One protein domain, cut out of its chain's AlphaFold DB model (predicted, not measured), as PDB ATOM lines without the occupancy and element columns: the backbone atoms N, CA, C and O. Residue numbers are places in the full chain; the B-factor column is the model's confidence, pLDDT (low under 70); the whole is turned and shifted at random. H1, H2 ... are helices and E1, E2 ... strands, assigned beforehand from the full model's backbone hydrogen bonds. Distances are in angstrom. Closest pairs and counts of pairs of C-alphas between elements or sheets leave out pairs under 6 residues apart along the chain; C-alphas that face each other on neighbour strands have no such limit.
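This is residues 12 to 136 of the 159 residues of an uncharacterized protein of Lachnospiraceae bacterium (UniProt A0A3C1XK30). A twisted sheet of three strands, E1, E2 and E3, has one face covered by the later part of a very long helix, H1, and by the short helix H3, and its other face bare of named helices. The first residues of H1, 12 to 28, stick out as a free arm that makes much of the length, while the small helix H2 sits off the sheet, far from that arm. The printed part has 125 residues, with three named helices and three named strands in the order H1 H2 H3 E1 E2 E3; the sheet runs E1 - E2 - E3, antiparallel throughout, and the class is mixed, helices and strands. The whole is loose, with a radius of gyration of the C-alphas of 19.6 A and spans of 74 by 28 by 20 A.

E1 is residues 97 to 106, 25.9 A long, and bends by 57 degrees at residue 100. E2 is residues 112 to 123, 34.0 A, and E3 is residues 126 to 136, 32.8 A, ending at C-alpha 136 at (158.849, -0.130, -25.723). H1 is residues 12 to 55, 63.7 A, from C-alpha 12 at (208.610, -16.504, -6.682) to C-alpha 55 at (152.835, -2.185, -34.004). H3 is residues 80 to 90, 15.5 A, and H2 is residues 65 to 74, 14.8 A.

E1, E2 and E3 form a meander, each strand the antiparallel neighbour of the one before. In the hairpin of E1 and E2, N 103 and O 116 are 2.8 A apart, within hydrogen-bond range; in that of E2 and E3, N 117 and O 132 are 2.9 A apart, also within range. H1 and H3 are on the same face of the sheet, an arrangement of two layers, helices on one face of a sheet. H1 has a height over the sheet of 5.6 A; its closest C-alphas to E3 are those of Ser 48 and Ser 136, 5.3 A apart. H3 has a height of 8.8 A and lies over E1, the closest C-alphas being those of Glu 83 and Ile 102, 5.7 A apart. H1, with residues 39 to 51 alone, touches H3 at a shallow tilt of 30 degrees, opposite ways; the closest C-alphas, of Gly 51 and Ile 82, are 6.5 A apart. H2 is not on the sheet and is apart from H1 and H3. In H1, H2 and H3 every O i to N i+4 pair is within hydrogen-bond range.

The two C-alphas farthest apart, of Glu 12 and Gln 73, are 74.6 A apart. Without residues 12 to 28, the body spans 48 by 28 by 18 A. The printed part has no cut, and no link is long. The mean pLDDT of the printed part is 72.4; it is under 70 at 35 residues, among them 53 to 78.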
ATOM      1  N   GLU A  12     209.339 -17.764  -6.862       67.38
ATOM      2  CA  GLU A  12     208.610 -16.504  -6.682       67.38
ATOM      3  C   GLU A  12     208.427 -15.708  -7.985       67.38
ATOM      4  O   GLU A  12     207.336 -15.209  -8.251       67.38
ATOM      5  N   GLY A  13     209.451 -15.632  -8.844       71.06
ATOM      6  CA  GLY A  13     209.373 -14.938 -10.132       71.06
ATOM      7  C   GLY A  13     208.414 -15.618 -11.110       71.06
ATOM      8  O   GLY A  13     207.613 -14.949 -11.761       71.06
ATOM      9  N   THR A  14     208.423 -16.952 -11.168       76.69
ATOM     10  CA  THR A  14     207.431 -17.723 -11.939       76.69
ATOM     11  C   THR A  14     206.012 -17.543 -11.404       76.69
ATOM     12  O   THR A  14     205.073 -17.465 -12.194       76.69
ATOM     13  N   LEU A  15     205.849 -17.420 -10.085       78.12
ATOM     14  CA  LEU A  15     204.546 -17.241  -9.450       78.12
ATOM     15  C   LEU A  15     203.958 -15.858  -9.781       78.12
ATOM     16  O   LEU A  15     202.811 -15.771 -10.216       78.12
ATOM     17  N   ILE A  16     204.768 -14.798  -9.710       82.69
ATOM     18  CA  ILE A  16     204.365 -13.435 -10.098       82.69
ATOM     19  C   ILE A  16     203.965 -13.376 -11.577       82.69
ATOM     20  O   ILE A  16     202.899 -12.854 -11.902       82.69
ATOM     21  N   ILE A  17     204.776 -13.948 -12.475       84.00
ATOM     22  CA  ILE A  17     204.467 -13.968 -13.913       84.00
ATOM     23  C   ILE A  17     203.161 -14.732 -14.168       84.00
ATOM     24  O   ILE A  17     202.318 -14.261 -14.929       84.00
ATOM     25  N   SER A  18     202.951 -15.864 -13.488       83.00
ATOM     26  CA  SER A  18     201.719 -16.647 -13.631       83.00
ATOM     27  C   SER A  18     200.470 -15.874 -13.189       83.00
ATOM     28  O   SER A  18     199.461 -15.897 -13.892       83.00
ATOM     29  N   ILE A  19     200.550 -15.120 -12.085       86.94
ATOM     30  CA  ILE A  19     199.458 -14.262 -11.611       86.94
ATOM     31  C   ILE A  19     199.161 -13.155 -12.620       86.94
ATOM     32  O   ILE A  19     197.996 -12.933 -12.940       86.94
ATOM     33  N   ILE A  20     200.188 -12.486 -13.155       88.62
ATOM     34  CA  ILE A  20     199.994 -11.433 -14.162       88.62
ATOM     35  C   ILE A  20     199.266 -12.007 -15.378       88.62
ATOM     36  O   ILE A  20     198.241 -11.461 -15.776       88.62
ATOM     37  N   CYS A  21     199.718 -13.146 -15.912       86.62
ATOM     38  CA  CYS A  21     199.060 -13.800 -17.043       86.62
ATOM     39  C   CYS A  21     197.594 -14.159 -16.750       86.62
ATOM     40  O   CYS A  21     196.732 -13.929 -17.599       86.62
ATOM     41  N   LEU A  22     197.293 -14.678 -15.554       87.69
ATOM     42  CA  LEU A  22     195.922 -14.999 -15.142       87.69
ATOM     43  C   LEU A  22     195.039 -13.749 -15.055       87.69
ATOM     44  O   LEU A  22     193.926 -13.746 -15.577       87.69
ATOM     45  N   VAL A  23     195.538 -12.678 -14.437       88.19
ATOM     46  CA  VAL A  23     194.798 -11.417 -14.290       88.19
ATOM     47  C   VAL A  23     194.544 -10.778 -15.652       88.19
ATOM     48  O   VAL A  23     193.417 -10.376 -15.935       88.19
ATOM     49  N   THR A  24     195.554 -10.720 -16.524       86.00
ATOM     50  CA  THR A  24     195.387 -10.169 -17.875       86.00
ATOM     51  C   THR A  24     194.392 -10.995 -18.693       86.00
ATOM     52  O   THR A  24     193.521 -10.422 -19.345       86.00
ATOM     53  N   GLY A  25     194.460 -12.329 -18.607       82.94
ATOM     54  CA  GLY A  25     193.500 -13.221 -19.260       82.94
ATOM     55  C   GLY A  25     192.061 -12.993 -18.786       82.94
ATOM     56  O   GLY A  25     191.154 -12.892 -19.611       82.94
ATOM     57  N   LEU A  26     191.853 -12.833 -17.474       83.88
ATOM     58  CA  LEU A  26     190.538 -12.528 -16.903       83.88
ATOM     59  C   LEU A  26     189.996 -11.178 -17.383       83.88
ATOM     60  O   LEU A  26     188.832 -11.098 -17.763       83.88
ATOM     61  N   VAL A  27     190.819 -10.127 -17.400       84.56
ATOM     62  CA  VAL A  27     190.388  -8.780 -17.823       84.56
ATOM     63  C   VAL A  27     189.902  -8.784 -19.273       84.56
ATOM     64  O   VAL A  27     188.851  -8.218 -19.568       84.56
ATOM     65  N   ILE A  28     190.629  -9.454 -20.168       82.19
ATOM     66  CA  ILE A  28     190.252  -9.572 -21.583       82.19
ATOM     67  C   ILE A  28     188.913 -10.308 -21.725       82.19
ATOM     68  O   ILE A  28     188.023  -9.861 -22.447       82.19
ATOM     69  N   LEU A  29     188.748 -11.405 -20.989       79.62
ATOM     70  CA  LEU A  29     187.553 -12.243 -21.016       79.62
ATOM     71  C   LEU A  29     186.311 -11.506 -20.484       79.62
ATOM     72  O   LEU A  29     185.251 -11.550 -21.107       79.62
ATOM     73  N   PHE A  30     186.456 -10.749 -19.392       81.44
ATOM     74  CA  PHE A  30     185.402  -9.855 -18.903       81.44
ATOM     75  C   PHE A  30     185.098  -8.715 -19.881       81.44
ATOM     76  O   PHE A  30     183.937  -8.327 -20.014       81.44
ATOM     77  N   GLY A  31     186.111  -8.200 -20.584       82.38
ATOM     78  CA  GLY A  31     185.949  -7.174 -21.612       82.38
ATOM     79  C   GLY A  31     185.068  -7.639 -22.773       82.38
ATOM     80  O   GLY A  31     184.100  -6.958 -23.109       82.38
ATOM     81  N   PHE A  32     185.345  -8.820 -23.333       81.75
ATOM     82  CA  PHE A  32     184.529  -9.394 -24.411       81.75
ATOM     83  C   PHE A  32     183.105  -9.724 -23.957       81.75
ATOM     84  O   PHE A  32     182.146  -9.382 -24.647       81.75
ATOM     85  N   TYR A  33     182.947 -10.294 -22.759       80.00
ATOM     86  CA  TYR A  33     181.623 -10.543 -22.186       80.00
ATOM     87  C   TYR A  33     180.813  -9.246 -22.003       80.00
ATOM     88  O   TYR A  33     179.626  -9.187 -22.330       80.00
ATOM     89  N   GLY A  34     181.454  -8.184 -21.503       81.19
ATOM     90  CA  GLY A  34     180.828  -6.872 -21.342       81.19
ATOM     91  C   GLY A  34     180.428  -6.242 -22.677       81.19
ATOM     92  O   GLY A  34     179.318  -5.718 -22.793       81.19
ATOM     93  N   HIS A  35     181.301  -6.335 -23.683       85.75
ATOM     94  CA  HIS A  35     181.026  -5.864 -25.037       85.75
ATOM     95  C   HIS A  35     179.789  -6.548 -25.627       85.75
ATOM     96  O   HIS A  35     178.837  -5.867 -26.010       85.75
ATOM     97  N   ASP A  36     179.759  -7.879 -25.653       81.19
ATOM     98  CA  ASP A  36     178.665  -8.595 -26.305       81.19
ATOM     99  C   ASP A  36     177.333  -8.382 -25.581       81.19
ATOM    100  O   ASP A  36     176.300  -8.172 -26.219       81.19
ATOM    101  N   ARG A  37     177.349  -8.324 -24.242       81.06
ATOM    102  CA  ARG A  37     176.155  -7.973 -23.464       81.06
ATOM    103  C   ARG A  37     175.632  -6.578 -23.818       81.06
ATOM    104  O   ARG A  37     174.418  -6.397 -23.926       81.06
ATOM    105  N   ALA A  38     176.517  -5.601 -24.015       85.00
ATOM    106  CA  ALA A  38     176.129  -4.251 -24.422       85.00
ATOM    107  C   ALA A  38     175.556  -4.220 -25.850       85.00
ATOM    108  O   ALA A  38     174.552  -3.547 -26.092       85.00
ATOM    109  N   VAL A  39     176.139  -4.983 -26.781       85.75
ATOM    110  CA  VAL A  39     175.634  -5.119 -28.158       85.75
ATOM    111  C   VAL A  39     174.233  -5.731 -28.174       85.75
ATOM    112  O   VAL A  39     173.345  -5.209 -28.855       85.75
ATOM    113  N   ILE A  40     174.001  -6.791 -27.396       84.56
ATOM    114  CA  ILE A  40     172.691  -7.448 -27.299       84.56
ATOM    115  C   ILE A  40     171.658  -6.501 -26.689       84.56
ATOM    116  O   ILE A  40     170.568  -6.364 -27.241       84.56
ATOM    117  N   GLN A  41     172.001  -5.796 -25.605       83.88
ATOM    118  CA  GLN A  41     171.111  -4.805 -24.991       83.88
ATOM    119  C   GLN A  41     170.750  -3.683 -25.965       83.88
ATOM    120  O   GLN A  41     169.572  -3.407 -26.170       83.88
ATOM    121  N   SER A  42     171.745  -3.094 -26.632       85.50
ATOM    122  CA  SER A  42     171.508  -2.043 -27.625       85.50
ATOM    123  C   SER A  42     170.624  -2.530 -28.776       85.50
ATOM    124  O   SER A  42     169.788  -1.781 -29.284       85.50
ATOM    125  N   THR A  43     170.782  -3.791 -29.182       83.75
ATOM    126  CA  THR A  43     169.970  -4.390 -30.244       83.75
ATOM    127  C   THR A  43     168.541  -4.652 -29.779       83.75
ATOM    128  O   THR A  43     167.610  -4.300 -30.494       83.75
ATOM    129  N   ALA A  44     168.342  -5.169 -28.564       81.06
ATOM    130  CA  ALA A  44     167.016  -5.341 -27.972       81.06
ATOM    131  C   ALA A  44     166.273  -3.997 -27.844       81.06
ATOM    132  O   ALA A  44     165.098  -3.897 -28.198       81.06
ATOM    133  N   ASP A  45     166.968  -2.936 -27.426       80.56
ATOM    134  CA  ASP A  45     166.396  -1.591 -27.334       80.56
ATOM    135  C   ASP A  45     165.990  -1.049 -28.715       80.56
ATOM    136  O   ASP A  45     164.902  -0.492 -28.871       80.56
ATOM    137  N   LYS A  46     166.822  -1.253 -29.746       80.38
ATOM    138  CA  LYS A  46     166.495  -0.857 -31.127       80.38
ATOM    139  C   LYS A  46     165.320  -1.648 -31.691       80.38
ATOM    140  O   LYS A  46     164.424  -1.045 -32.274       80.38
ATOM    141  N   LEU A  47     165.295  -2.963 -31.484       79.62
ATOM    142  CA  LEU A  47     164.211  -3.829 -31.948       79.62
ATOM    143  C   LEU A  47     162.895  -3.521 -31.240       79.62
ATOM    144  O   LEU A  47     161.858  -3.509 -31.891       79.62
ATOM    145  N   SER A  48     162.917  -3.218 -29.940       75.88
ATOM    146  CA  SER A  48     161.696  -2.844 -29.218       75.88
ATOM    147  C   SER A  48     161.108  -1.529 -29.737       75.88
ATOM    148  O   SER A  48     159.896  -1.443 -29.914       75.88
ATOM    149  N   ARG A  49     161.949  -0.534 -30.064       74.75
ATOM    150  CA  ARG A  49     161.513   0.725 -30.697       74.75
ATOM    151  C   ARG A  49     161.032   0.525 -32.132       74.75
ATOM    152  O   ARG A  49     160.017   1.083 -32.521       74.75
ATOM    153  N   TYR A  50     161.742  -0.277 -32.920       74.19
ATOM    154  CA  TYR A  50     161.326  -0.613 -34.282       74.19
ATOM    155  C   TYR A  50     159.977  -1.343 -34.277       74.19
ATOM    156  O   TYR A  50     159.054  -0.954 -34.986       74.19
ATOM    157  N   GLY A  51     159.834  -2.334 -33.397       70.31
ATOM    158  CA  GLY A  51     158.600  -3.076 -33.191       70.31
ATOM    159  C   GLY A  51     157.461  -2.209 -32.663       70.31
ATOM    160  O   GLY A  51     156.324  -2.402 -33.076       70.31
ATOM    161  N   SER A  52     157.728  -1.224 -31.801       70.25
ATOM    162  CA  SER A  52     156.686  -0.315 -31.313       70.25
ATOM    163  C   SER A  52     156.198   0.676 -32.369       70.25
ATOM    164  O   SER A  52     155.014   1.017 -32.357       70.25
ATOM    165  N   LEU A  53     157.063   1.083 -33.303       68.44
ATOM    166  CA  LEU A  53     156.685   1.850 -34.494       68.44
ATOM    167  C   LEU A  53     155.891   0.992 -35.487       68.44
ATOM    168  O   LEU A  53     154.897   1.473 -36.011       68.44
ATOM    169  N   TRP A  54     156.283  -0.273 -35.680       64.25
ATOM    170  CA  TRP A  54     155.582  -1.248 -36.530       64.25
ATOM    171  C   TRP A  54     154.210  -1.668 -35.985       64.25
ATOM    172  O   TRP A  54     153.259  -1.844 -36.740       64.25
ATOM    173  N   ALA A  55     154.096  -1.854 -34.668       63.62
ATOM    174  CA  ALA A  55     152.835  -2.185 -34.004       63.62
ATOM    175  C   ALA A  55     151.925  -0.959 -33.861       63.62
ATOM    176  O   ALA A  55     150.694  -1.066 -33.836       63.62
ATOM    177  N   GLY A  56     152.535   0.220 -33.766       54.66
ATOM    178  CA  GLY A  56     151.864   1.476 -34.007       54.66
ATOM    179  C   GLY A  56     151.412   1.545 -35.456       54.66
ATOM    180  O   GLY A  56     152.116   1.112 -36.352       54.66
ATOM    181  N   ARG A  57     150.256   2.133 -35.757       55.66
ATOM    182  CA  ARG A  57     149.897   2.460 -37.154       55.66
ATOM    183  C   ARG A  57     150.737   3.636 -37.687       55.66
ATOM    184  O   ARG A  57     150.182   4.574 -38.254       55.66
ATOM    185  N   TYR A  58     152.035   3.653 -37.403       53.12
ATOM    186  CA  TYR A  58     152.949   4.746 -37.679       53.12
ATOM    187  C   TYR A  58     153.967   4.290 -38.725       53.12
ATOM    188  O   TYR A  58     154.876   3.521 -38.426       53.12
ATOM    189  N   LEU A  59     153.819   4.766 -39.967       50.47
ATOM    190  CA  LEU A  59     154.874   4.604 -40.966       50.47
ATOM    191  C   LEU A  59     156.043   5.515 -40.597       50.47
ATOM    192  O   LEU A  59     155.978   6.732 -40.762       50.47
ATOM    193  N   HIS A  60     157.136   4.913 -40.146       44.34
ATOM    194  CA  HIS A  60     158.445   5.538 -40.270       44.34
ATOM    195  C   HIS A  60     158.840   5.565 -41.764       44.34
ATOM    196  O   HIS A  60     158.599   4.568 -42.447       44.34
ATOM    197  N   PRO A  61     159.484   6.627 -42.288       46.12
ATOM    198  CA  PRO A  61     159.864   6.732 -43.709       46.12
ATOM    199  C   PRO A  61     160.875   5.673 -44.195       46.12
ATOM    200  O   PRO A  61     161.154   5.589 -45.385       46.12
ATOM    201  N   GLU A  62     161.426   4.857 -43.294       44.69
ATOM    202  CA  GLU A  62     162.309   3.732 -43.641       44.69
ATOM    203  C   GLU A  62     161.549   2.435 -43.972       44.69
ATOM    204  O   GLU A  62     162.152   1.492 -44.486       44.69
ATOM    205  N   ILE A  63     160.241   2.364 -43.692       52.44
ATOM    206  CA  ILE A  63     159.399   1.223 -44.064       52.44
ATOM    207  C   ILE A  63     159.010   1.414 -45.531       52.44
ATOM    208  O   ILE A  63     158.325   2.377 -45.876       52.44
ATOM    209  N   ARG A  64     159.482   0.525 -46.411       48.47
ATOM    210  CA  ARG A  64     159.161   0.585 -47.843       48.47
ATOM    211  C   ARG A  64     157.655   0.397 -48.040       48.47
ATOM    212  O   ARG A  64     157.037  -0.409 -47.353       48.47
ATOM    213  N   GLU A  65     157.075   1.094 -49.016       45.06
ATOM    214  CA  GLU A  65     155.632   1.047 -49.323       45.06
ATOM    215  C   GLU A  65     155.096  -0.385 -49.526       45.06
ATOM    216  O   GLU A  65     153.970  -0.683 -49.135       45.06
ATOM    217  N   VAL A  66     155.934  -1.297 -50.036       45.41
ATOM    218  CA  VAL A  66     155.614  -2.726 -50.228       45.41
ATOM    219  C   VAL A  66     155.310  -3.441 -48.904       45.41
ATOM    220  O   VAL A  66     154.372  -4.236 -48.831       45.41
ATOM    221  N   ASP A  67     156.050  -3.129 -47.838       50.81
ATOM    222  CA  ASP A  67     155.863  -3.741 -46.516       50.81
ATOM    223  C   ASP A  67     154.581  -3.223 -45.840       50.81
ATOM    224  O   ASP A  67     153.915  -3.940 -45.093       50.81
ATOM    225  N   TYR A  68     154.174  -1.992 -46.166       50.34
ATOM    226  CA  TYR A  68     152.938  -1.394 -45.669       50.34
ATOM    227  C   TYR A  68     151.676  -1.983 -46.319       50.34
ATOM    228  O   TYR A  68     150.669  -2.197 -45.638       50.34
ATOM    229  N   GLU A  69     151.707  -2.285 -47.620       47.69
ATOM    230  CA  GLU A  69     150.572  -2.926 -48.300       47.69
ATOM    231  C   GLU A  69     150.313  -4.347 -47.781       47.69
ATOM    232  O   GLU A  69     149.152  -4.725 -47.584       47.69
ATOM    233  N   LEU A  70     151.376  -5.087 -47.447       50.38
ATOM    234  CA  LEU A  70     151.292  -6.391 -46.782       50.38
ATOM    235  C   LEU A  70     150.644  -6.284 -45.389       50.38
ATOM    236  O   LEU A  70     149.760  -7.074 -45.050       50.38
ATOM    237  N   MET A  71     150.988  -5.256 -44.602       50.72
ATOM    238  CA  MET A  71     150.356  -4.995 -43.295       50.72
ATOM    239  C   MET A  71     148.870  -4.635 -43.410       50.72
ATOM    240  O   MET A  71     148.055  -5.044 -42.576       50.72
ATOM    241  N   LYS A  72     148.497  -3.873 -44.446       50.53
ATOM    242  CA  LYS A  72     147.117  -3.428 -44.682       50.53
ATOM    243  C   LYS A  72     146.183  -4.588 -45.045       50.53
ATOM    244  O   LYS A  72     144.995  -4.513 -44.740       50.53
ATOM    245  N   GLN A  73     146.713  -5.648 -45.658       46.28
ATOM    246  CA  GLN A  73     145.945  -6.836 -46.040       46.28
ATOM    247  C   GLN A  73     145.805  -7.868 -44.904       46.28
ATOM    248  O   GLN A  73     144.812  -8.590 -44.880       46.28
ATOM    249  N   GLY A  74     146.750  -7.923 -43.953       46.16
ATOM    250  CA  GLY A  74     146.805  -8.976 -42.925       46.16
ATOM    251  C   GLY A  74     146.282  -8.618 -41.527       46.16
ATOM    252  O   GLY A  74     145.870  -9.512 -40.796       46.16
ATOM    253  N   GLY A  75     146.285  -7.345 -41.111       45.44
ATOM    254  CA  GLY A  75     145.726  -6.896 -39.820       45.44
ATOM    255  C   GLY A  75     146.413  -7.410 -38.537       45.44
ATOM    256  O   GLY A  75     146.189  -6.846 -37.465       45.44
ATOM    257  N   THR A  76     147.273  -8.422 -38.624       49.12
ATOM    258  CA  THR A  76     148.118  -8.938 -37.543       49.12
ATOM    259  C   THR A  76     149.574  -8.595 -37.824       49.12
ATOM    260  O   THR A  76     150.091  -8.903 -38.893       49.12
ATOM    261  N   VAL A  77     150.227  -7.943 -36.862       56.56
ATOM    262  CA  VAL A  77     151.660  -7.631 -36.910       56.56
ATOM    263  C   VAL A  77     152.425  -8.954 -36.885       56.56
ATOM    264  O   VAL A  77     152.410  -9.644 -35.866       56.56
ATOM    265  N   ASP A  78     153.048  -9.331 -38.002       65.38
ATOM    266  CA  ASP A  78     153.913 -10.508 -38.040       65.38
ATOM    267  C   ASP A  78     155.236 -10.180 -37.336       65.38
ATOM    268  O   ASP A  78     156.084  -9.441 -37.843       65.38
ATOM    269  N   PHE A  79     155.393 -10.709 -36.123       70.00
ATOM    270  CA  PHE A  79     156.597 -10.538 -35.316       70.00
ATOM    271  C   PHE A  79     157.831 -11.205 -35.952       70.00
ATOM    272  O   PHE A  79     158.952 -10.849 -35.581       70.00
ATOM    273  N   GLY A  80     157.658 -12.073 -36.960       69.81
ATOM    274  CA  GLY A  80     158.756 -12.711 -37.690       69.81
ATOM    275  C   GLY A  80     159.696 -11.726 -38.397       69.81
ATOM    276  O   GLY A  80     160.900 -11.968 -38.473       69.81
ATOM    277  N   VAL A  81     159.196 -10.565 -38.838       72.38
ATOM    278  CA  VAL A  81     160.031  -9.514 -39.458       72.38
ATOM    279  C   VAL A  81     160.987  -8.885 -38.437       72.38
ATOM    280  O   VAL A  81     162.142  -8.591 -38.747       72.38
ATOM    281  N   ILE A  82     160.523  -8.704 -37.196       74.38
ATOM    282  CA  ILE A  82     161.335  -8.155 -36.099       74.38
ATOM    283  C   ILE A  82     162.414  -9.167 -35.697       74.38
ATOM    284  O   ILE A  82     163.552  -8.780 -35.423       74.38
ATOM    285  N   GLU A  83     162.077 -10.456 -35.697       77.19
ATOM    286  CA  GLU A  83     163.016 -11.539 -35.404       77.19
ATOM    287  C   GLU A  83     164.111 -11.650 -36.477       77.19
ATOM    288  O   GLU A  83     165.293 -11.644 -36.127       77.19
ATOM    289  N   ASP A  84     163.762 -11.638 -37.771       78.81
ATOM    290  CA  ASP A  84     164.748 -11.679 -38.867       78.81
ATOM    291  C   ASP A  84     165.664 -10.443 -38.861       78.81
ATOM    292  O   ASP A  84     166.891 -10.552 -38.962       78.81
ATOM    293  N   MET A  85     165.095  -9.252 -38.646       76.19
ATOM    294  CA  MET A  85     165.880  -8.024 -38.514       76.19
ATOM    295  C   MET A  85     166.842  -8.093 -37.320       76.19
ATOM    296  O   MET A  85     167.996  -7.665 -37.420       76.19
ATOM    297  N   GLY A  86     166.403  -8.673 -36.202       77.88
ATOM    298  CA  GLY A  86     167.242  -8.896 -35.029       77.88
ATOM    299  C   GLY A  86     168.399  -9.855 -35.294       77.88
ATOM    300  O   GLY A  86     169.536  -9.557 -34.919       77.88
ATOM    301  N   CYS A  87     168.139 -10.954 -36.004       80.69
ATOM    302  CA  CYS A  87     169.166 -11.903 -36.426       80.69
ATOM    303  C   CYS A  87     170.228 -11.212 -37.288       80.69
ATOM    304  O   CYS A  87     171.418 -11.313 -36.989       80.69
ATOM    305  N   ARG A  88     169.818 -10.420 -38.287       79.44
ATOM    306  CA  ARG A  88     170.744  -9.654 -39.144       79.44
ATOM    307  C   ARG A  88     171.546  -8.607 -38.371       79.44
ATOM    308  O   ARG A  88     172.716  -8.386 -38.671       79.44
ATOM    309  N   MET A  89     170.941  -7.952 -37.379       79.31
ATOM    310  CA  MET A  89     171.624  -6.946 -36.558       79.31
ATOM    311  C   MET A  89     172.705  -7.537 -35.649       79.31
ATOM    312  O   MET A  89     173.677  -6.838 -35.355       79.31
ATOM    313  N   LEU A  90     172.531  -8.779 -35.192       81.06
ATOM    314  CA  LEU A  90     173.484  -9.478 -34.323       81.06
ATOM    315  C   LEU A  90     174.499 -10.320 -35.099       81.06
ATOM    316  O   LEU A  90     175.579 -10.606 -34.574       81.06
ATOM    317  N   GLN A  91     174.189 -10.688 -36.343       79.81
ATOM    318  CA  GLN A  91     175.066 -11.486 -37.188       79.81
ATOM    319  C   GLN A  91     176.443 -10.821 -37.339       79.81
ATOM    320  O   GLN A  91     176.569  -9.686 -37.797       79.81
ATOM    321  N   GLY A  92     177.490 -11.540 -36.924       74.19
ATOM    322  CA  GLY A  92     178.881 -11.089 -37.017       74.19
ATOM    323  C   GLY A  92     179.281  -9.964 -36.052       74.19
ATOM    324  O   GLY A  92     180.396  -9.461 -36.165       74.19
ATOM    325  N   ARG A  93     178.407  -9.551 -35.120       79.69
ATOM    326  CA  ARG A  93     178.720  -8.528 -34.100       79.69
ATOM    327  C   ARG A  93     179.031  -9.096 -32.717       79.69
ATOM    328  O   ARG A  93     179.574  -8.372 -31.887       79.69
ATOM    329  N   LEU A  94     178.656 -10.348 -32.472       78.75
ATOM    330  CA  LEU A  94     178.978 -11.074 -31.245       78.75
ATOM    331  C   LEU A  94     180.361 -11.717 -31.388       78.75
ATOM    332  O   LEU A  94     180.636 -12.351 -32.406       78.75
ATOM    333  N   PHE A  95     181.225 -11.541 -30.387       74.50
ATOM    334  CA  PHE A  95     182.574 -12.117 -30.381       74.50
ATOM    335  C   PHE A  95     182.616 -13.497 -29.727       74.50
ATOM    336  O   PHE A  95     183.247 -14.414 -30.247       74.50
ATOM    337  N   CYS A  96     181.966 -13.631 -28.576       73.94
ATOM    338  CA  CYS A  96     181.905 -14.851 -27.778       73.94
ATOM    339  C   CYS A  96     180.474 -15.396 -27.673       73.94
ATOM    340  O   CYS A  96     180.281 -16.486 -27.147       73.94
ATOM    341  N   GLY A  97     179.467 -14.638 -28.113       72.19
ATOM    342  CA  GLY A  97     178.059 -15.036 -28.072       72.19
ATOM    343  C   GLY A  97     177.575 -15.732 -29.342       72.19
ATOM    344  O   GLY A  97     177.753 -15.218 -30.441       72.19
ATOM    345  N   GLU A  98     176.870 -16.847 -29.184       77.00
ATOM    346  CA  GLU A  98     176.037 -17.455 -30.216       77.00
ATOM    347  C   GLU A  98     174.562 -17.113 -29.962       77.00
ATOM    348  O   GLU A  98     174.033 -17.240 -28.850       77.00
ATOM    349  N   LEU A  99     173.877 -16.633 -31.000       77.06
ATOM    350  CA  LEU A  99     172.461 -16.294 -30.923       77.06
ATOM    351  C   LEU A  99     171.621 -17.574 -30.944       77.06
ATOM    352  O   LEU A  99     171.614 -18.281 -31.947       77.06
ATOM    353  N   ARG A 100     170.864 -17.845 -29.873       78.19
ATOM    354  CA  ARG A 100     169.946 -18.993 -29.833       78.19
ATOM    355  C   ARG A 100     168.557 -18.647 -30.334       78.19
ATOM    356  O   ARG A 100     167.980 -19.391 -31.120       78.19
ATOM    357  N   ASN A 101     167.971 -17.584 -29.790       78.38
ATOM    358  CA  ASN A 101     166.584 -17.246 -30.073       78.38
ATOM    359  C   ASN A 101     166.326 -15.754 -29.857       78.38
ATOM    360  O   ASN A 101     166.796 -15.167 -28.882       78.38
ATOM    361  N   ILE A 102     165.526 -15.163 -30.736       80.00
ATOM    362  CA  ILE A 102     164.924 -13.846 -30.556       80.00
ATOM    363  C   ILE A 102     163.425 -14.072 -30.535       80.00
ATOM    364  O   ILE A 102     162.887 -14.684 -31.446       80.00
ATOM    365  N   ARG A 103     162.758 -13.580 -29.496       77.94
ATOM    366  CA  ARG A 103     161.303 -13.599 -29.402       77.94
ATOM    367  C   ARG A 103     160.802 -12.181 -29.299       77.94
ATOM    368  O   ARG A 103     161.147 -11.471 -28.351       77.94
ATOM    369  N   ALA A 104     159.962 -11.790 -30.242       75.56
ATOM    370  CA  ALA A 104     159.181 -10.573 -30.127       75.56
ATOM    371  C   ALA A 104     157.744 -10.936 -29.733       75.56
ATOM    372  O   ALA A 104     157.128 -11.837 -30.295       75.56
ATOM    373  N   SER A 105     157.209 -10.256 -28.725       74.88
ATOM    374  CA  SER A 105     155.835 -10.445 -28.276       74.88
ATOM    375  C   SER A 105     155.197  -9.116 -27.903       74.88
ATOM    376  O   SER A 105     155.869  -8.124 -27.619       74.88
ATOM    377  N   GLN A 106     153.870  -9.079 -27.899       71.50
ATOM    378  CA  GLN A 106     153.129  -7.945 -27.367       71.50
ATOM    379  C   GLN A 106     152.718  -8.232 -25.924       71.50
ATOM    380  O   GLN A 106     152.388  -9.366 -25.571       71.50
ATOM    381  N   SER A 107     152.711  -7.200 -25.083       71.75
ATOM    382  CA  SER A 107     152.138  -7.316 -23.746       71.75
ATOM    383  C   SER A 107     150.643  -7.645 -23.824       71.75
ATOM    384  O   SER A 107     149.957  -7.265 -24.773       71.75
ATOM    385  N   LEU A 108     150.111  -8.303 -22.789       62.28
ATOM    386  CA  LEU A 108     148.685  -8.668 -22.696       62.28
ATOM    387  C   LEU A 108     147.742  -7.461 -22.838       62.28
ATOM    388  O   LEU A 108     146.599  -7.608 -23.256       62.28
ATOM    389  N   SER A 109     148.215  -6.259 -22.494       60.03
ATOM    390  CA  SER A 109     147.461  -5.009 -22.632       60.03
ATOM    391  C   SER A 109     147.507  -4.414 -24.045       60.03
ATOM    392  O   SER A 109     146.825  -3.421 -24.311       60.03
ATOM    393  N   GLY A 110     148.330  -4.961 -24.944       63.94
ATOM    394  CA  GLY A 110     148.553  -4.442 -26.294       63.94
ATOM    395  C   GLY A 110     149.248  -3.077 -26.327       63.94
ATOM    396  O   GLY A 110     149.255  -2.411 -27.363       63.94
ATOM    397  N   ARG A 111     149.774  -2.609 -25.186       64.62
ATOM    398  CA  ARG A 111     150.371  -1.270 -25.037       64.62
ATOM    399  C   ARG A 111     151.885  -1.263 -25.166       64.62
ATOM    400  O   ARG A 111     152.457  -0.196 -25.344       64.62
ATOM    401  N   GLU A 112     152.527  -2.423 -25.096       71.25
ATOM    402  CA  GLU A 112     153.982  -2.537 -25.145       71.25
ATOM    403  C   GLU A 112     154.390  -3.670 -26.077       71.25
ATOM    404  O   GLU A 112     153.762  -4.730 -26.086       71.25
ATOM    405  N   VAL A 113     155.462  -3.447 -26.829       75.12
ATOM    406  CA  VAL A 113     156.192  -4.506 -27.522       75.12
ATOM    407  C   VAL A 113     157.350  -4.916 -26.634       75.12
ATOM    408  O   VAL A 113     158.135  -4.072 -26.199       75.12
ATOM    409  N   GLN A 114     157.438  -6.209 -26.353       78.12
ATOM    410  CA  GLN A 114     158.501  -6.831 -25.586       78.12
ATOM    411  C   GLN A 114     159.387  -7.618 -26.548       78.12
ATOM    412  O   GLN A 114     158.912  -8.451 -27.315       78.12
ATOM    413  N   VAL A 115     160.686  -7.343 -26.509       79.38
ATOM    414  CA  VAL A 115     161.691  -8.096 -27.253       79.38
ATOM    415  C   VAL A 115     162.582  -8.796 -26.247       79.38
ATOM    416  O   VAL A 115     163.167  -8.177 -25.355       79.38
ATOM    417  N   GLU A 116     162.667 -10.108 -26.386       81.56
ATOM    418  CA  GLU A 116     163.524 -10.963 -25.594       81.56
ATOM    419  C   GLU A 116     164.561 -11.610 -26.506       81.56
ATOM    420  O   GLU A 116     164.218 -12.322 -27.445       81.56
ATOM    421  N   ILE A 117     165.835 -11.386 -26.202       80.25
ATOM    422  CA  ILE A 117     166.951 -12.010 -26.909       80.25
ATOM    423  C   ILE A 117     167.614 -12.996 -25.953       80.25
ATOM    424  O   ILE A 117     168.006 -12.630 -24.840       80.25
ATOM    425  N   GLN A 118     167.719 -14.248 -26.385       81.00
ATOM    426  CA  GLN A 118     168.439 -15.316 -25.704       81.00
ATOM    427  C   GLN A 118     169.682 -15.688 -26.514       81.00
ATOM    428  O   GLN A 118     169.595 -16.075 -27.683       81.00
ATOM    429  N   THR A 119     170.837 -15.590 -25.870       75.81
ATOM    430  CA  THR A 119     172.144 -15.919 -26.442       75.81
ATOM    431  C   THR A 119     172.914 -16.802 -25.482       75.81
ATOM    432  O   THR A 119     172.823 -16.610 -24.271       75.81
ATOM    433  N   ASP A 120     173.751 -17.676 -26.013       76.38
ATOM    434  CA  ASP A 120     174.721 -18.409 -25.213       76.38
ATOM    435  C   ASP A 120     176.105 -17.827 -25.438       76.38
ATOM    436  O   ASP A 120     176.543 -17.675 -26.572       76.38
ATOM    437  N   PHE A 121     176.804 -17.493 -24.362       73.81
ATOM    438  CA  PHE A 121     178.195 -17.076 -24.445       73.81
ATOM    439  C   PHE A 121     179.114 -18.274 -24.304       73.81
ATOM    440  O   PHE A 121     179.133 -18.907 -23.250       73.81
ATOM    441  N   GLN A 122     179.926 -18.525 -25.320       70.38
ATOM    442  CA  GLN A 122     180.997 -19.499 -25.257       70.38
ATOM    443  C   GLN A 122     182.243 -18.848 -24.648       70.38
ATOM    444  O   GLN A 122     182.935 -18.036 -25.264       70.38
ATOM    445  N   ILE A 123     182.546 -19.224 -23.408       67.44
ATOM    446  CA  ILE A 123     183.766 -18.830 -22.709       67.44
ATOM    447  C   ILE A 123     184.641 -20.075 -22.543       67.44
ATOM    448  O   ILE A 123     184.493 -20.869 -21.610       67.44
ATOM    449  N   GLY A 124     185.570 -20.268 -23.479       68.06
ATOM    450  CA  GLY A 124     186.399 -21.471 -23.526       68.06
ATOM    451  C   GLY A 124     185.563 -22.713 -23.846       68.06
ATOM    452  O   GLY A 124     185.141 -22.887 -24.980       68.06
ATOM    453  N   LYS A 125     185.350 -23.592 -22.856       71.25
ATOM    454  CA  LYS A 125     184.508 -24.803 -22.978       71.25
ATOM    455  C   LYS A 125     183.131 -24.662 -22.320       71.25
ATOM    456  O   LYS A 125     182.391 -25.638 -22.267       71.25
ATOM    457  N   TYR A 126     182.843 -23.503 -21.735       66.56
ATOM    458  CA  TYR A 126     181.629 -23.279 -20.963       66.56
ATOM    459  C   TYR A 126     180.660 -22.416 -21.756       66.56
ATOM    460  O   TYR A 126     181.047 -21.343 -22.219       66.56
ATOM    461  N   ASP A 127     179.410 -22.862 -21.829       75.38
ATOM    462  CA  ASP A 127     178.310 -22.093 -22.398       75.38
ATOM    463  C   ASP A 127     177.533 -21.427 -21.262       75.38
ATOM    464  O   ASP A 127     176.992 -22.090 -20.371       75.38
ATOM    465  N   ILE A 128     177.517 -20.098 -21.259       76.69
ATOM    466  CA  ILE A 128     176.834 -19.291 -20.250       76.69
ATOM    467  C   ILE A 128     175.583 -18.689 -20.895       76.69
ATOM    468  O   ILE A 128     175.713 -17.794 -21.735       76.69
ATOM    469  N   PRO A 129     174.371 -19.124 -20.505       79.12
ATOM    470  CA  PRO A 129     173.150 -18.569 -21.064       79.12
ATOM    471  C   PRO A 129     172.968 -17.126 -20.588       79.12
ATOM    472  O   PRO A 129     173.042 -16.821 -19.394       79.12
ATOM    473  N   CYS A 130     172.681 -16.230 -21.524       79.88
ATOM    474  CA  CYS A 130     172.321 -14.852 -21.254       79.88
ATOM    475  C   CYS A 130     170.974 -14.521 -21.880       79.88
ATOM    476  O   CYS A 130     170.641 -14.921 -22.995       79.88
ATOM    477  N   LYS A 131     170.187 -13.761 -21.126       83.75
ATOM    478  CA  LYS A 131     168.858 -13.342 -21.528       83.75
ATOM    479  C   LYS A 131     168.713 -11.858 -21.279       83.75
ATOM    480  O   LYS A 131     168.865 -11.388 -20.150       83.75
ATOM    481  N   VAL A 132     168.391 -11.144 -22.343       83.44
ATOM    482  CA  VAL A 132     168.166  -9.707 -22.335       83.44
ATOM    483  C   VAL A 132     166.721  -9.435 -22.717       83.44
ATOM    484  O   VAL A 132     166.172 -10.069 -23.617       83.44
ATOM    485  N   LYS A 133     166.099  -8.498 -22.003       84.06
ATOM    486  CA  LYS A 133     164.736  -8.046 -22.261       84.06
ATOM    487  C   LYS A 133     164.736  -6.541 -22.459       84.06
ATOM    488  O   LYS A 133     165.320  -5.820 -21.653       84.06
ATOM    489  N   ALA A 134     164.036  -6.097 -23.489       80.12
ATOM    490  CA  ALA A 134     163.712  -4.699 -23.713       80.12
ATOM    491  C   ALA A 134     162.217  -4.571 -24.006       80.12
ATOM    492  O   ALA A 134     161.602  -5.466 -24.589       80.12
ATOM    493  N   SER A 135     161.627  -3.455 -23.599       78.56
ATOM    494  CA  SER A 135     160.221  -3.157 -23.852       78.56
ATOM    495  C   SER A 135     160.065  -1.710 -24.289       78.56
ATOM    496  O   SER A 135     160.706  -0.818 -23.735       78.56
ATOM    497  N   SER A 136     159.186  -1.472 -25.256       76.06
ATOM    498  CA  SER A 136     158.849  -0.130 -25.723       76.06
ATOM    499  C   SER A 136     157.337   0.031 -25.816       76.06
ATOM    500  O   SER A 136     156.626  -0.900 -26.201       76.06
TER     501      SER A 136